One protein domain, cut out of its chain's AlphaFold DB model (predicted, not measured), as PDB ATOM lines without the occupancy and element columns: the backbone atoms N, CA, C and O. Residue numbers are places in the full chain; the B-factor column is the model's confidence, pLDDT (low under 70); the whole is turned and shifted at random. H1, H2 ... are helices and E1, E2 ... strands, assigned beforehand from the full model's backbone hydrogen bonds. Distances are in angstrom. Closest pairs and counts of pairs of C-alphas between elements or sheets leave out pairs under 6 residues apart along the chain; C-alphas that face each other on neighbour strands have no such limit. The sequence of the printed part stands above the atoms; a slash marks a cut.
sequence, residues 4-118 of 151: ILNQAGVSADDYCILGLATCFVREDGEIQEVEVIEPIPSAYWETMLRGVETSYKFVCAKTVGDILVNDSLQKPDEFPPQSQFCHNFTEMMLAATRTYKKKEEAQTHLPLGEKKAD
ATOM      1  N   ILE A   4     103.415  78.825  92.274       86.44
ATOM      2  CA  ILE A   4     104.071  78.224  91.105       86.44
ATOM      3  C   ILE A   4     103.081  77.701  90.050       86.44
ATOM      4  O   ILE A   4     103.305  77.870  88.852       86.44
ATOM      5  N   LEU A   5     101.954  77.124  90.481       90.06
ATOM      6  CA  LEU A   5     100.919  76.596  89.589       90.06
ATOM      7  C   LEU A   5     100.246  77.736  88.820       90.06
ATOM      8  O   LEU A   5     100.178  77.714  87.588       90.06
ATOM      9  N   ASN A   6      99.864  78.789  89.546       85.69
ATOM     10  CA  ASN A   6      99.229  79.973  88.970       85.69
ATOM     11  C   ASN A   6     100.143  80.673  87.955       85.69
ATOM     12  O   ASN A   6      99.693  81.021  86.865       85.69
ATOM     13  N   GLN A   7     101.432  80.839  88.274       89.56
ATOM     14  CA  GLN A   7     102.417  81.413  87.347       89.56
ATOM     15  C   GLN A   7     102.599  80.563  86.086       89.56
ATOM     16  O   GLN A   7     102.833  81.098  85.003       89.56
ATOM     17  N   ALA A   8     102.468  79.241  86.205       91.06
ATOM     18  CA  ALA A   8     102.572  78.328  85.080       91.06
ATOM     19  C   ALA A   8     101.279  78.198  84.254       91.06
ATOM     20  O   ALA A   8     101.329  77.555  83.203       91.06
ATOM     21  N   GLY A   9     100.154  78.783  84.688       94.31
ATOM     22  CA  GLY A   9      98.837  78.603  84.059       94.31
ATOM     23  C   GLY A   9      98.244  77.202  84.270       94.31
ATOM     24  O   GLY A   9      97.468  76.714  83.439       94.31
ATOM     25  N   VAL A  10      98.646  76.538  85.355       96.06
ATOM     26  CA  VAL A  10      98.283  75.162  85.709       96.06
ATOM     27  C   VAL A  10      97.452  75.162  87.000       96.06
ATOM     28  O   VAL A  10      97.688  75.973  87.889       96.06
ATOM     29  N   SER A  11      96.467  74.274  87.095       95.94
ATOM     30  CA  SER A  11      95.657  73.987  88.282       95.94
ATOM     31  C   SER A  11      96.069  72.648  88.895       95.94
ATOM     32  O   SER A  11      96.636  71.799  88.212       95.94
ATOM     33  N   ALA A  12      95.745  72.434  90.171       96.12
ATOM     34  CA  ALA A  12      95.920  71.136  90.821       96.12
ATOM     35  C   ALA A  12      95.102  70.031  90.126       96.12
ATOM     36  O   ALA A  12      95.585  68.915  89.998       96.12
ATOM     37  N   ASP A  13      93.919  70.357  89.605       96.88
ATOM     38  CA  ASP A  13      93.043  69.392  88.924       96.88
ATOM     39  C   ASP A  13      93.478  69.088  87.479       96.88
ATOM     40  O   ASP A  13      92.872  68.249  86.814       96.88
ATOM     41  N   ASP A  14      94.504  69.777  86.961       97.75
ATOM     42  CA  ASP A  14      94.943  69.558  85.586       97.75
ATOM     43  C   ASP A  14      95.561  68.163  85.419       97.75
ATOM     44  O   ASP A  14      96.314  67.667  86.261       97.75
ATOM     45  N   TYR A  15      95.265  67.560  84.272       98.50
ATOM     46  CA  TYR A  15      95.744  66.246  83.867       98.50
ATOM     47  C   TYR A  15      97.231  66.256  83.494       98.50
ATOM     48  O   TYR A  15      97.693  67.088  82.703       98.50
ATOM     49  N   CYS A  16      97.969  65.254  83.964       98.12
ATOM     50  CA  CYS A  16      99.320  64.967  83.505       98.12
ATOM     51  C   CYS A  16      99.577  63.456  83.411       98.12
ATOM     52  O   CYS A  16      98.918  62.644  84.061       98.12
ATOM     53  N   ILE A  17     100.563  63.081  82.596       98.62
ATOM     54  CA  ILE A  17     101.060  61.705  82.507       98.62
ATOM     55  C   ILE A  17     102.466  61.662  83.086       98.62
ATOM     56  O   ILE A  17     103.323  62.460  82.694       98.62
ATOM     57  N   LEU A  18     102.710  60.697  83.967       98.75
ATOM     58  CA  LEU A  18     104.038  60.346  84.458       98.75
ATOM     59  C   LEU A  18     104.446  58.975  83.921       98.75
ATOM     60  O   LEU A  18     103.621  58.067  83.857       98.75
ATOM     61  N   GLY A  19     105.715  58.815  83.560       98.62
ATOM     62  CA  GLY A  19     106.294  57.551  83.118       98.62
ATOM     63  C   GLY A  19     107.415  57.078  84.030       98.62
ATOM     64  O   GLY A  19     108.197  57.887  84.523       98.62
ATOM     65  N   LEU A  20     107.511  55.761  84.225       98.81
ATOM     66  CA  LEU A  20     108.648  55.122  84.886       98.81
ATOM     67  C   LEU A  20     109.651  54.669  83.832       98.81
ATOM     68  O   LEU A  20     109.429  53.661  83.163       98.81
ATOM     69  N   ALA A  21     110.740  55.407  83.680       98.50
ATOM     70  CA  ALA A  21     111.812  55.075  82.762       98.50
ATOM     71  C   ALA A  21     112.911  54.246  83.417       98.50
ATOM     72  O   ALA A  21     113.304  54.496  84.555       98.50
ATOM     73  N   THR A  22     113.492  53.354  82.629       98.38
ATOM     74  CA  THR A  22     114.784  52.740  82.917       98.38
ATOM     75  C   THR A  22     115.890  53.586  82.302       98.38
ATOM     76  O   THR A  22     115.920  53.825  81.089       98.38
ATOM     77  N   CYS A  23     116.805  54.049  83.137       97.69
ATOM     78  CA  CYS A  23     117.952  54.864  82.766       97.69
ATOM     79  C   CYS A  23     119.229  54.241  83.316       97.69
ATOM     80  O   CYS A  23     119.199  53.235  84.021       97.69
ATOM     81  N   PHE A  24     120.362  54.864  83.003       97.19
ATOM     82  CA  PHE A  24     121.649  54.416  83.497       97.19
ATOM     83  C   PHE A  24     122.490  55.582  84.007       97.19
ATOM     84  O   PHE A  24     122.430  56.686  83.461       97.19
ATOM     85  N   VAL A  25     123.309  55.325  85.017       95.06
ATOM     86  CA  VAL A  25     124.346  56.241  85.504       95.06
ATOM     87  C   VAL A  25     125.685  55.527  85.379       95.06
ATOM     88  O   VAL A  25     125.765  54.312  85.561       95.06
ATOM     89  N   ARG A  26     126.725  56.266  84.991       93.50
ATOM     90  CA  ARG A  26     128.096  55.760  84.958       93.50
ATOM     91  C   ARG A  26     128.867  56.262  86.174       93.50
ATOM     92  O   ARG A  26     129.144  57.456  86.241       93.50
ATOM     93  N   GLU A  27     129.249  55.367  87.072       90.88
ATOM     94  CA  GLU A  27     130.057  55.665  88.262       90.88
ATOM     95  C   GLU A  27     131.278  54.748  88.260       90.88
ATOM     96  O   GLU A  27     131.145  53.554  88.016       90.88
ATOM     97  N   ASP A  28     132.476  55.315  88.419       87.25
ATOM     98  CA  ASP A  28     133.750  54.573  88.441       87.25
ATOM     99  C   ASP A  28     133.956  53.589  87.270       87.25
ATOM    100  O   ASP A  28     134.608  52.554  87.383       87.25
ATOM    101  N   GLY A  29     133.408  53.931  86.099       84.75
ATOM    102  CA  GLY A  29     133.477  53.107  84.889       84.75
ATOM    103  C   GLY A  29     132.401  52.021  84.792       84.75
ATOM    104  O   GLY A  29     132.210  51.463  83.709       84.75
ATOM    105  N   GLU A  30     131.637  51.780  85.855       90.69
ATOM    106  CA  GLU A  30     130.511  50.852  85.872       90.69
ATOM    107  C   GLU A  30     129.208  51.540  85.457       90.69
ATOM    108  O   GLU A  30     128.986  52.720  85.717       90.69
ATOM    109  N   ILE A  31     128.337  50.799  84.766       93.94
ATOM    110  CA  ILE A  31     127.017  51.283  84.352       93.94
ATOM    111  C   ILE A  31     125.973  50.666  85.274       93.94
ATOM    112  O   ILE A  31     125.724  49.464  85.201       93.94
ATOM    113  N   GLN A  32     125.327  51.505  86.077       95.38
ATOM    114  CA  GLN A  32     124.266  51.108  86.994       95.38
ATOM    115  C   GLN A  32     122.898  51.484  86.421       95.38
ATOM    116  O   GLN A  32     122.730  52.572  85.867       95.38
ATOM    117  N   GLU A  33     121.930  50.574  86.520       96.94
ATOM    118  CA  GLU A  33     120.534  50.833  86.152       96.94
ATOM    119  C   GLU A  33     119.844  51.652  87.247       96.94
ATOM    120  O   GLU A  33     119.984  51.356  88.432       96.94
ATOM    121  N   VAL A  34     119.077  52.665  86.848       97.62
ATOM    122  CA  VAL A  34     118.261  53.480  87.754       97.62
ATOM    123  C   VAL A  34     116.863  53.677  87.178       97.62
ATOM    124  O   VAL A  34     116.677  53.755  85.962       97.62
ATOM    125  N   GLU A  35     115.876  53.804  88.058       98.44
ATOM    126  CA  GLU A  35     114.488  54.057  87.680       98.44
ATOM    127  C   GLU A  35     114.128  55.527  87.896       98.44
ATOM    128  O   GLU A  35     114.288  56.062  88.995       98.44
ATOM    129  N   VAL A  36     113.637  56.186  86.846       98.50
ATOM    130  CA  VAL A  36     113.366  57.628  86.850       98.50
ATOM    131  C   VAL A  36     111.909  57.905  86.506       98.50
ATOM    132  O   VAL A  36     111.401  57.430  85.495       98.50
ATOM    133  N   ILE A  37     111.252  58.701  87.340       98.75
ATOM    134  CA  ILE A  37     109.904  59.220  87.128       98.75
ATOM    135  C   ILE A  37     110.014  60.495  86.293       98.75
ATOM    136  O   ILE A  37     110.622  61.479  86.729       98.75
ATOM    137  N   GLU A  38     109.416  60.489  85.106       98.56
ATOM    138  CA  GLU A  38     109.459  61.613  84.167       98.56
ATOM    139  C   GLU A  38     108.049  62.048  83.759       98.56
ATOM    140  O   GLU A  38     107.202  61.200  83.469       98.56
ATOM    141  N   PRO A  39     107.775  63.360  83.682       98.62
ATOM    142  CA  PRO A  39     106.560  63.854  83.059       98.62
ATOM    143  C   PRO A  39     106.607  63.614  81.552       98.62
ATOM    144  O   PRO A  39     107.602  63.924  80.896       98.62
ATOM    145  N   ILE A  40     105.516  63.105  80.988       98.56
ATOM    146  CA  ILE A  40     105.419  62.773  79.566       98.56
ATOM    147  C   ILE A  40     104.622  63.861  78.845       98.56
ATOM    148  O   ILE A  40     103.423  63.973  79.091       98.56
ATOM    149  N   PRO A  41     105.215  64.650  77.931       98.44
ATOM    150  CA  PRO A  41     104.461  65.586  77.097       98.44
ATOM    151  C   PRO A  41     103.527  64.857  76.122       98.44
ATOM    152  O   PRO A  41     103.860  63.771  75.639       98.44
ATOM    153  N   SER A  42     102.417  65.491  75.737       98.31
ATOM    154  CA  SER A  42     101.397  64.889  74.862       98.31
ATOM    155  C   SER A  42     101.962  64.390  73.525       98.31
ATOM    156  O   SER A  42     101.607  63.310  73.063       98.31
ATOM    157  N   ALA A  43     102.927  65.101  72.939       97.69
ATOM    158  CA  ALA A  43     103.584  64.673  71.700       97.69
ATOM    159  C   ALA A  43     104.418  63.384  71.857       97.69
ATOM    160  O   ALA A  43     104.481  62.557  70.940       97.69
ATOM    161  N   TYR A  44     105.074  63.198  73.010       97.56
ATOM    162  CA  TYR A  44     105.827  61.972  73.280       97.56
ATOM    163  C   TYR A  44     104.875  60.810  73.568       97.56
ATOM    164  O   TYR A  44     105.078  59.710  73.059       97.56
ATOM    165  N   TRP A  45     103.786  61.079  74.293       97.69
ATOM    166  CA  TRP A  45     102.714  60.116  74.524       97.69
ATOM    167  C   TRP A  45     102.159  59.530  73.217       97.69
ATOM    168  O   TRP A  45     102.183  58.316  73.022       97.69
ATOM    169  N   GLU A  46     101.794  60.379  72.257       96.69
ATOM    170  CA  GLU A  46     101.334  59.937  70.932       96.69
ATOM    171  C   GLU A  46     102.378  59.123  70.165       96.69
ATOM    172  O   GLU A  46     102.052  58.260  69.352       96.69
ATOM    173  N   THR A  47     103.657  59.398  70.406       96.31
ATOM    174  CA  THR A  47     104.752  58.665  69.775       96.31
ATOM    175  C   THR A  47     104.884  57.259  70.356       96.31
ATOM    176  O   THR A  47     105.050  56.311  69.588       96.31
ATOM    177  N   MET A  48     104.709  57.095  71.671       96.75
ATOM    178  CA  MET A  48     104.646  55.770  72.298       96.75
ATOM    179  C   MET A  48     103.429  54.967  71.829       96.75
ATOM    180  O   MET A  48     103.559  53.775  71.567       96.75
ATOM    181  N   LEU A  49     102.271  55.614  71.643       96.62
ATOM    182  CA  LEU A  49     101.067  54.966  71.101       96.62
ATOM    183  C   LEU A  49     101.265  54.410  69.684       96.62
ATOM    184  O   LEU A  49     100.609  53.447  69.301       96.62
ATOM    185  N   ARG A  50     102.198  54.978  68.911       97.19
ATOM    186  CA  ARG A  50     102.594  54.472  67.585       97.19
ATOM    187  C   ARG A  50     103.624  53.336  67.639       97.19
ATOM    188  O   ARG A  50     104.113  52.922  66.593       97.19
ATOM    189  N   GLY A  51     103.976  52.844  68.827       96.69
ATOM    190  CA  GLY A  51     104.901  51.723  69.000       96.69
ATOM    191  C   GLY A  51     106.374  52.080  68.797       96.69
ATOM    192  O   GLY A  51     107.195  51.187  68.577       96.69
ATOM    193  N   VAL A  52     106.734  53.367  68.862       96.31
ATOM    194  CA  VAL A  52     108.147  53.771  68.864       96.31
ATOM    195  C   VAL A  52     108.826  53.227  70.117       96.31
ATOM    196  O   VAL A  52     108.249  53.265  71.204       96.31
ATOM    197  N   GLU A  53     110.049  52.718  69.949       96.94
ATOM    198  CA  GLU A  53     110.841  52.190  71.056       96.94
ATOM    199  C   GLU A  53     110.967  53.199  72.196       96.94
ATOM    200  O   GLU A  53     111.230  54.388  71.981       96.94
ATOM    201  N   THR A  54     110.844  52.703  73.421       97.38
ATOM    202  CA  THR A  54     110.963  53.528  74.612       97.38
ATOM    203  C   THR A  54     111.592  52.779  75.781       97.38
ATOM    204  O   THR A  54     111.576  51.553  75.828       97.38
ATOM    205  N   SER A  55     112.144  53.522  76.739       97.50
ATOM    206  CA  SER A  55     112.644  52.976  78.000       97.50
ATOM    207  C   SER A  55     111.627  53.076  79.141       97.50
ATOM    208  O   SER A  55     111.970  52.753  80.277       97.50
ATOM    209  N   TYR A  56     110.390  53.513  78.881       98.25
ATOM    210  CA  TYR A  56     109.330  53.529  79.890       98.25
ATOM    211  C   TYR A  56     108.743  52.133  80.108       98.25
ATOM    212  O   TYR A  56     108.204  51.531  79.182       98.25
ATOM    213  N   LYS A  57     108.810  51.637  81.350       98.19
ATOM    214  CA  LYS A  57     108.167  50.386  81.784       98.19
ATOM    215  C   LYS A  57     106.648  50.533  81.821       98.19
ATOM    216  O   LYS A  57     105.918  49.629  81.435       98.19
ATOM    217  N   PHE A  58     106.174  51.676  82.307       98.62
ATOM    218  CA  PHE A  58     104.766  52.047  82.301       98.62
ATOM    219  C   PHE A  58     104.609  53.565  82.347       98.62
ATOM    220  O   PHE A  58     105.553  54.293  82.660       98.62
ATOM    221  N   VAL A  59     103.387  54.020  82.087       98.56
ATOM    222  CA  VAL A  59     102.923  55.375  82.376       98.56
ATOM    223  C   VAL A  59     101.599  55.340  83.128       98.56
ATOM    224  O   VAL A  59     100.838  54.383  82.984       98.56
ATOM    225  N   CYS A  60     101.310  56.380  83.901       98.31
ATOM    226  CA  CYS A  60     100.025  56.567  84.563       98.31
ATOM    227  C   CYS A  60      99.538  58.011  84.442       98.31
ATOM    228  O   CYS A  60     100.342  58.949  84.454       98.31
ATOM    229  N   ALA A  61      98.222  58.178  84.355       98.31
ATOM    230  CA  ALA A  61      97.577  59.482  84.369       98.31
ATOM    231  C   ALA A  61      97.228  59.906  85.798       98.31
ATOM    232  O   ALA A  61      96.635  59.134  86.557       98.31
ATOM    233  N   LYS A  62      97.567  61.145  86.151       98.12
ATOM    234  CA  LYS A  62      97.367  61.740  87.478       98.12
ATOM    235  C   LYS A  62      96.925  63.192  87.359       98.12
ATOM    236  O   LYS A  62      97.086  63.813  86.306       98.12
ATOM    237  N   THR A  63      96.399  63.737  88.449       98.06
ATOM    238  CA  THR A  63      96.259  65.187  88.579       98.06
ATOM    239  C   THR A  63      97.586  65.787  89.037       98.06
ATOM    240  O   THR A  63      98.393  65.126  89.696       98.06
ATOM    241  N   VAL A  64      97.830  67.054  88.714       97.69
ATOM    242  CA  VAL A  64      98.988  67.784  89.255       97.69
ATOM    243  C   VAL A  64      98.949  67.823  90.787       97.69
ATOM    244  O   VAL A  64      99.998  67.745  91.423       97.69
ATOM    245  N   GLY A  65      97.759  67.901  91.384       96.38
ATOM    246  CA  GLY A  65      97.540  67.906  92.828       96.38
ATOM    247  C   GLY A  65      97.914  66.594  93.517       96.38
ATOM    248  O   GLY A  65      98.346  66.638  94.664       96.38
ATOM    249  N   ASP A  66      97.839  65.457  92.817       96.19
ATOM    250  CA  ASP A  66      98.305  64.164  93.345       96.19
ATOM    251  C   ASP A  66      99.832  64.128  93.521       96.19
ATOM    252  O   ASP A  66     100.355  63.332  94.298       96.19
ATOM    253  N   ILE A  67     100.554  64.970  92.774       96.75
ATOM    254  CA  ILE A  67     102.018  64.943  92.682       96.75
ATOM    255  C   ILE A  67     102.643  66.140  93.393       96.75
ATOM    256  O   ILE A  67     103.707  66.008  93.985       96.75
ATOM    257  N   LEU A  68     102.028  67.320  93.337       95.06
ATOM    258  CA  LEU A  68     102.546  68.539  93.949       95.06
ATOM    259  C   LEU A  68     101.581  69.034  95.027       95.06
ATOM    260  O   LEU A  68     100.643  69.786  94.758       95.06
ATOM    261  N   VAL A  69     101.864  68.652  96.271       92.19
ATOM    262  CA  VAL A  69     101.076  69.020  97.450       92.19
ATOM    263  C   VAL A  69     101.869  70.028  98.272       92.19
ATOM    264  O   VAL A  69     102.953  69.716  98.754       92.19
ATOM    265  N   ASN A  70     101.334  71.239  98.455       88.31
ATOM    266  CA  ASN A  70     101.974  72.302  99.248       88.31
ATOM    267  C   ASN A  70     103.447  72.561  98.853       88.31
ATOM    268  O   ASN A  70     104.323  72.556  99.713       88.31
ATOM    269  N   ASP A  71     103.721  72.731  97.553       85.56
ATOM    270  CA  ASP A  71     105.076  72.900  96.981       85.56
ATOM    271  C   ASP A  71     106.026  71.698  97.162       85.56
ATOM    272  O   ASP A  71     107.199  71.768  96.795       85.56
ATOM    273  N   SER A  72     105.533  70.570  97.674       92.06
ATOM    274  CA  SER A  72     106.312  69.352  97.872       92.06
ATOM    275  C   SER A  72     105.909  68.271  96.875       92.06
ATOM    276  O   SER A  72     104.723  68.005  96.673       92.06
ATOM    277  N   LEU A  73     106.910  67.630  96.267       95.88
ATOM    278  CA  LEU A  73     106.692  66.489  95.386       95.88
ATOM    279  C   LEU A  73     106.328  65.246  96.200       95.88
ATOM    280  O   LEU A  73     107.093  64.800  97.054       95.88
ATOM    281  N   GLN A  74     105.174  64.672  95.889       96.06
ATOM    282  CA  GLN A  74     104.675  63.410  96.406       96.06
ATOM    283  C   GLN A  74     104.796  62.354  95.314       96.06
ATOM    284  O   GLN A  74     104.357  62.547  94.179       96.06
ATOM    285  N   LYS A  75     105.442  61.237  95.648       97.00
ATOM    286  CA  LYS A  75     105.580  60.104  94.736       97.00
ATOM    287  C   LYS A  75     104.278  59.299  94.749       97.00
ATOM    288  O   LYS A  75     103.901  58.847  95.827       97.00
ATOM    289  N   PRO A  76     103.628  59.080  93.596       95.12
ATOM    290  CA  PRO A  76     102.458  58.213  93.543       95.12
ATOM    291  C   PRO A  76     102.816  56.756  93.861       95.12
ATOM    292  O   PRO A  76     103.886  56.281  93.469       95.12
ATOM    293  N   ASP A  77     101.902  56.040  94.516       94.94
ATOM    294  CA  ASP A  77     102.102  54.660  94.986       94.94
ATOM    295  C   ASP A  77     102.387  53.654  93.858       94.94
ATOM    296  O   ASP A  77     102.933  52.577  94.096       94.94
ATOM    297  N   GLU A  78     102.042  53.986  92.610       95.00
ATOM    298  CA  GLU A  78     102.360  53.153  91.451       95.00
ATOM    299  C   GLU A  78     103.865  53.052  91.178       95.00
ATOM    300  O   GLU A  78     104.306  52.108  90.517       95.00
ATOM    301  N   PHE A  79     104.647  54.028  91.643       97.62
ATOM    302  CA  PHE A  79     106.076  54.098  91.390       97.62
ATOM    303  C   PHE A  79     106.875  53.373  92.477       97.62
ATOM    304  O   PHE A  79     106.625  53.569  93.666       97.62
ATOM    305  N   PRO A  80     107.899  52.583  92.103       97.62
ATOM    306  CA  PRO A  80     108.714  51.879  93.080       97.62
ATOM    307  C   PRO A  80     109.379  52.825  94.095       97.62
ATOM    308  O   PRO A  80     109.810  53.924  93.715       97.62
ATOM    309  N   PRO A  81     109.556  52.410  95.365       96.06
ATOM    310  CA  PRO A  81     110.165  53.253  96.394       96.06
ATOM    311  C   PRO A  81     111.550  53.790  96.012       96.06
ATOM    312  O   PRO A  81     111.839  54.955  96.276       96.06
ATOM    313  N   GLN A  82     112.365  52.985  95.327       95.81
ATOM    314  CA  GLN A  82     113.714  53.341  94.878       95.81
ATOM    315  C   GLN A  82     113.761  54.268  93.654       95.81
ATOM    316  O   GLN A  82     114.820  54.802  93.341       95.81
ATOM    317  N   SER A  83     112.645  54.447  92.941       97.81
ATOM    318  CA  SER A  83     112.615  55.334  91.777       97.81
ATOM    319  C   SER A  83     112.782  56.797  92.196       97.81
ATOM    320  O   SER A  83     112.386  57.195  93.296       97.81
ATOM    321  N   GLN A  84     113.358  57.619  91.329       97.38
ATOM    322  CA  GLN A  84     113.615  59.032  91.615       97.38
ATOM    323  C   GLN A  84     112.941  59.941  90.597       97.38
ATOM    324  O   GLN A  84     112.835  59.596  89.424       97.38
ATOM    325  N   PHE A  85     112.511  61.124  91.023       98.38
ATOM    326  CA  PHE A  85     112.081  62.153  90.081       98.38
ATOM    327  C   PHE A  85     113.257  62.611  89.215       98.38
ATOM    328  O   PHE A  85     114.395  62.682  89.681       98.38
ATOM    329  N   CYS A  86     112.988  62.914  87.945       97.25
ATOM    330  CA  CYS A  86     114.011  63.430  87.047       97.25
ATOM    331  C   CYS A  86     114.517  64.820  87.464       97.25
ATOM    332  O   CYS A  86     113.907  65.534  88.263       97.25
ATOM    333  N   HIS A  87     115.638  65.239  86.876       95.00
ATOM    334  CA  HIS A  87     116.116  66.609  87.034       95.00
ATOM    335  C   HIS A  87     115.054  67.612  86.546       95.00
ATOM    336  O   HIS A  87     114.407  67.378  85.526       95.00
ATOM    337  N   ASN A  88     114.863  68.707  87.289       95.75
ATOM    338  CA  ASN A  88     113.854  69.745  87.035       95.75
ATOM    339  C   ASN A  88     112.419  69.213  86.877       95.75
ATOM    340  O   ASN A  88     111.617  69.779  86.131       95.75
ATOM    341  N   PHE A  89     112.081  68.135  87.596       97.75
ATOM    342  CA  PHE A  89     110.790  67.458  87.483       97.75
ATOM    343  C   PHE A  89     109.593  68.409  87.555       97.75
ATOM    344  O   PHE A  89     108.734  68.355  86.682       97.75
ATOM    345  N   THR A  90     109.542  69.308  88.544       96.75
ATOM    346  CA  THR A  90     108.415  70.240  88.708       96.75
ATOM    347  C   THR A  90     108.228  71.115  87.469       96.75
ATOM    348  O   THR A  90     107.128  71.188  86.928       96.75
ATOM    349  N   GLU A  91     109.293  71.730  86.954       96.06
ATOM    350  CA  GLU A  91     109.226  72.578  85.757       96.06
ATOM    351  C   GLU A  91     108.787  71.780  84.524       96.06
ATOM    352  O   GLU A  91     107.912  72.215  83.767       96.06
ATOM    353  N   MET A  92     109.349  70.578  84.351       97.75
ATOM    354  CA  MET A  92     108.995  69.672  83.261       97.75
ATOM    355  C   MET A  92     107.545  69.195  83.360       97.75
ATOM    356  O   MET A  92     106.866  69.106  82.340       97.75
ATOM    357  N   MET A  93     107.043  68.940  84.568       98.31
ATOM    358  CA  MET A  93     105.671  68.506  84.813       98.31
ATOM    359  C   MET A  93     104.688  69.610  84.452       98.31
ATOM    360  O   MET A  93     103.724  69.358  83.732       98.31
ATOM    361  N   LEU A  94     104.956  70.847  84.873       97.50
ATOM    362  CA  LEU A  94     104.120  71.995  84.517       97.50
ATOM    363  C   LEU A  94     104.143  72.248  83.005       97.50
ATOM    364  O   LEU A  94     103.101  72.505  82.398       97.50
ATOM    365  N   ALA A  95     105.308  72.114  82.365       97.88
ATOM    366  CA  ALA A  95     105.419  72.216  80.916       97.88
ATOM    367  C   ALA A  95     104.637  71.107  80.190       97.88
ATOM    368  O   ALA A  95     103.864  71.422  79.284       97.88
ATOM    369  N   ALA A  96     104.785  69.846  80.603       98.44
ATOM    370  CA  ALA A  96     104.068  68.705  80.038       98.44
ATOM    371  C   ALA A  96     102.551  68.842  80.231       98.44
ATOM    372  O   ALA A  96     101.798  68.661  79.276       98.44
ATOM    373  N   THR A  97     102.101  69.263  81.412       98.44
ATOM    374  CA  THR A  97     100.682  69.505  81.722       98.44
ATOM    375  C   THR A  97     100.054  70.485  80.731       98.44
ATOM    376  O   THR A  97      99.026  70.192  80.121       98.44
ATOM    377  N   ARG A  98     100.724  71.611  80.444       98.06
ATOM    378  CA  ARG A  98     100.249  72.573  79.432       98.06
ATOM    379  C   ARG A  98     100.074  71.957  78.042       98.06
ATOM    380  O   ARG A  98      99.212  72.405  77.288       98.06
ATOM    381  N   THR A  99     100.858  70.937  77.689       98.31
ATOM    382  CA  THR A  99     100.709  70.254  76.392       98.31
ATOM    383  C   THR A  99      99.422  69.433  76.292       98.31
ATOM    384  O   THR A  99      98.905  69.299  75.185       98.31
ATOM    385  N   TYR A 100      98.873  68.945  77.412       98.31
ATOM    386  CA  TYR A 100      97.566  68.273  77.458       98.31
ATOM    387  C   TYR A 100      96.403  69.260  77.495       98.31
ATOM    388  O   TYR A 100      95.379  68.994  76.877       98.31
ATOM    389  N   LYS A 101      96.576  70.426  78.130       96.94
ATOM    390  CA  LYS A 101      95.586  71.521  78.062       96.94
ATOM    391  C   LYS A 101      95.424  72.064  76.644       96.94
ATOM    392  O   LYS A 101      94.343  72.463  76.243       96.94
ATOM    393  N   LYS A 102      96.517  72.101  75.873       96.88
ATOM    394  CA  LYS A 102      96.488  72.525  74.466       96.88
ATOM    395  C   LYS A 102      95.907  71.454  73.532       96.88
ATOM    396  O   LYS A 102      95.470  71.794  72.436       96.88
ATOM    397  N   LYS A 103      95.976  70.181  73.922       96.44
ATOM    398  CA  LYS A 103      95.613  69.026  73.093       96.44
ATOM    399  C   LYS A 103      94.869  67.999  73.938       96.44
ATOM    400  O   LYS A 103      95.439  66.991  74.361       96.44
ATOM    401  N   GLU A 104      93.609  68.304  74.222       95.12
ATOM    402  CA  GLU A 104      92.763  67.505  75.110       95.12
ATOM    403  C   GLU A 104      92.492  66.106  74.547       95.12
ATOM    404  O   GLU A 104      92.363  65.151  75.311       95.12
ATOM    405  N   GLU A 105      92.526  65.931  73.220       96.19
ATOM    406  CA  GLU A 105      92.324  64.628  72.580       96.19
ATOM    407  C   GLU A 105      93.366  63.598  73.036       96.19
ATOM    408  O   GLU A 105      93.053  62.414  73.159       96.19
ATOM    409  N   ALA A 106      94.587  64.038  73.365       95.69
ATOM    410  CA  ALA A 106      95.647  63.155  73.849       95.69
ATOM    411  C   ALA A 106      95.302  62.490  75.196       95.69
ATOM    412  O   ALA A 106      95.797  61.397  75.481       95.69
ATOM    413  N   GLN A 107      94.436  63.120  76.001       96.12
ATOM    414  CA  GLN A 107      93.980  62.602  77.296       96.12
ATOM    415  C   GLN A 107      93.024  61.410  77.125       96.12
ATOM    416  O   GLN A 107      92.958  60.536  77.983       96.12
ATOM    417  N   THR A 108      92.327  61.316  75.984       96.12
ATOM    418  CA  THR A 108      91.359  60.232  75.712       96.12
ATOM    419  C   THR A 108      92.010  58.854  75.594       96.12
ATOM    420  O   THR A 108      91.344  57.836  75.756       96.12
ATOM    421  N   HIS A 109      93.318  58.812  75.331       96.44
ATOM    422  CA  HIS A 109      94.069  57.569  75.185       96.44
ATOM    423  C   HIS A 109      94.530  56.966  76.522       96.44
ATOM    424  O   HIS A 109      94.983  55.822  76.530       96.44
ATOM    425  N   LEU A 110      94.459  57.720  77.624       97.56
ATOM    426  CA  LEU A 110      94.765  57.232  78.970       97.56
ATOM    427  C   LEU A 110      93.904  57.980  80.003       97.56
ATOM    428  O   LEU A 110      94.285  59.079  80.422       97.56
ATOM    429  N   PRO A 111      92.757  57.414  80.415       97.12
ATOM    430  CA  PRO A 111      91.884  58.015  81.417       97.12
ATOM    431  C   PRO A 111      92.602  58.313  82.738       97.12
ATOM    432  O   PRO A 111      93.541  57.621  83.130       97.12
ATOM    433  N   LEU A 112      92.145  59.352  83.445       97.69
ATOM    434  CA  LEU A 112      92.694  59.738  84.746       97.69
ATOM    435  C   LEU A 112      92.631  58.567  85.742       97.69
ATOM    436  O   LEU A 112      91.586  57.937  85.891       97.69
ATOM    437  N   GLY A 113      93.740  58.293  86.433       96.12
ATOM    438  CA  GLY A 113      93.864  57.176  87.373       96.12
ATOM    439  C   GLY A 113      94.260  55.843  86.732       96.12
ATOM    440  O   GLY A 113      94.571  54.898  87.456       96.12
ATOM    441  N   GLU A 114      94.301  55.748  85.401       97.69
ATOM    442  CA  GLU A 114      94.726  54.528  84.717       97.69
ATOM    443  C   GLU A 114      96.240  54.451  84.491       97.69
ATOM    444  O   GLU A 114      96.973  55.448  84.488       97.69
ATOM    445  N   LYS A 115      96.700  53.216  84.266       97.62
ATOM    446  CA  LYS A 115      98.089  52.858  83.979       97.62
ATOM    447  C   LYS A 115      98.172  52.040  82.694       97.62
ATOM    448  O   LYS A 115      97.404  51.099  82.510       97.62
ATOM    449  N   LYS A 116      99.175  52.327  81.862       97.94
ATOM    450  CA  LYS A 116      99.510  51.567  80.649       97.94
ATOM    451  C   LYS A 116     100.964  51.092  80.691       97.94
ATOM    452  O   LYS A 116     101.834  51.862  81.083       97.94
ATOM    453  N   ALA A 117     101.227  49.846  80.292       97.44
ATOM    454  CA  ALA A 117     102.562  49.226  80.354       97.44
ATOM    455  C   ALA A 117     102.961  48.427  79.094       97.44
ATOM    456  O   ALA A 117     104.103  48.002  78.959       97.44
ATOM    457  N   ASP A 118     102.041  48.222  78.156       96.31
ATOM    458  CA  ASP A 118     102.244  47.508  76.892       96.31
ATOM    459  C   ASP A 118     102.919  48.406  75.841       96.31
ATOM    460  O   ASP A 118     102.337  48.766  74.819       96.31
TER     461      ASP A 118
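This is residues 4 to 118 of the 151 residues of an uncharacterized protein of Cyanobacterium stanieri (strain ATCC 29140 / PCC 7202) (UniProt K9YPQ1). A long two-stranded hairpin, E1 and E2, runs through the domain; the shorter E3 lies beside the first part of E1, and H4 packs slantwise over the body end of the hairpin. The small helices H1, H2, H3 and H5 lie around that same end, while the hairpin's turn at Asp 28 reaches far from them and makes one end of the longest axis. The printed part has 115 residues with five named helices and three named strands, in the order H1 E1 E2 H2 E3 H3 H4 H5; the sheet, order E2 E1 E3, is antiparallel and the class is mixed. The whole is compact, with a radius of gyration of the C-alphas of 14.2 A, and spans 43 by 35 by 22 A.

H1, residues 4 to 8, is not on the sheet. E1, residues 15 to 27, and E2, residues 30 to 39, form a hairpin at 167 degrees, with N 23 and O 34 at 2.8 A. H2, residues 42 to 49, only grazes the sheet. E3, residues 56 to 63, is antiparallel to E1 at 142 degrees, with N 18 and O 60 at 3.0 A. E2, H2 and E3 make a split strand-helix-strand unit, two strands running the same way with E1 between them; its crossover is right-handed. H3, residues 64 to 67, only grazes the sheet. H4, residues 89 to 102, is on the sheet at a height of 6.3 A, over E1 and only just over E2, with 3 of its C-alphas falling there; it runs slantwise to the strands, at 35 degrees to E1 on the local plane. The closest C-alphas of H4 and E1, Thr 97 and Cys 16, are 5.1 A apart. H4 touches H2 with residues 96 to 100 alone, about perpendicular at 85 degrees, Thr 99 to Ser 42 being the closest C-alphas at 5.6 A. In H1, H2 and H4 every O i to N i+4 pair is within hydrogen-bond range; H5, residues 104 to 109, has 0 of 2, but 2 of 3 O i to N i+3 pairs, and H3 is too short for an i+4 pair.

H1 begins at C-alpha 4, (104.071, 78.224, 91.105). E1 is 36.2 A long, E2 27.4 A, E3 19.6 A and H4 20.0 A. H5 ends at C-alpha 109, (94.069, 57.569, 75.185).

The C-alphas of Asp 28 and Glu 105, the two farthest apart, are 45.5 A apart. The link from H3 to H4 is long, with 21 residues; its residues 84 to 85 pair parallel with 36 to 37 of E2. The printed part has no cut, and no printed residue is under 70 in pLDDT.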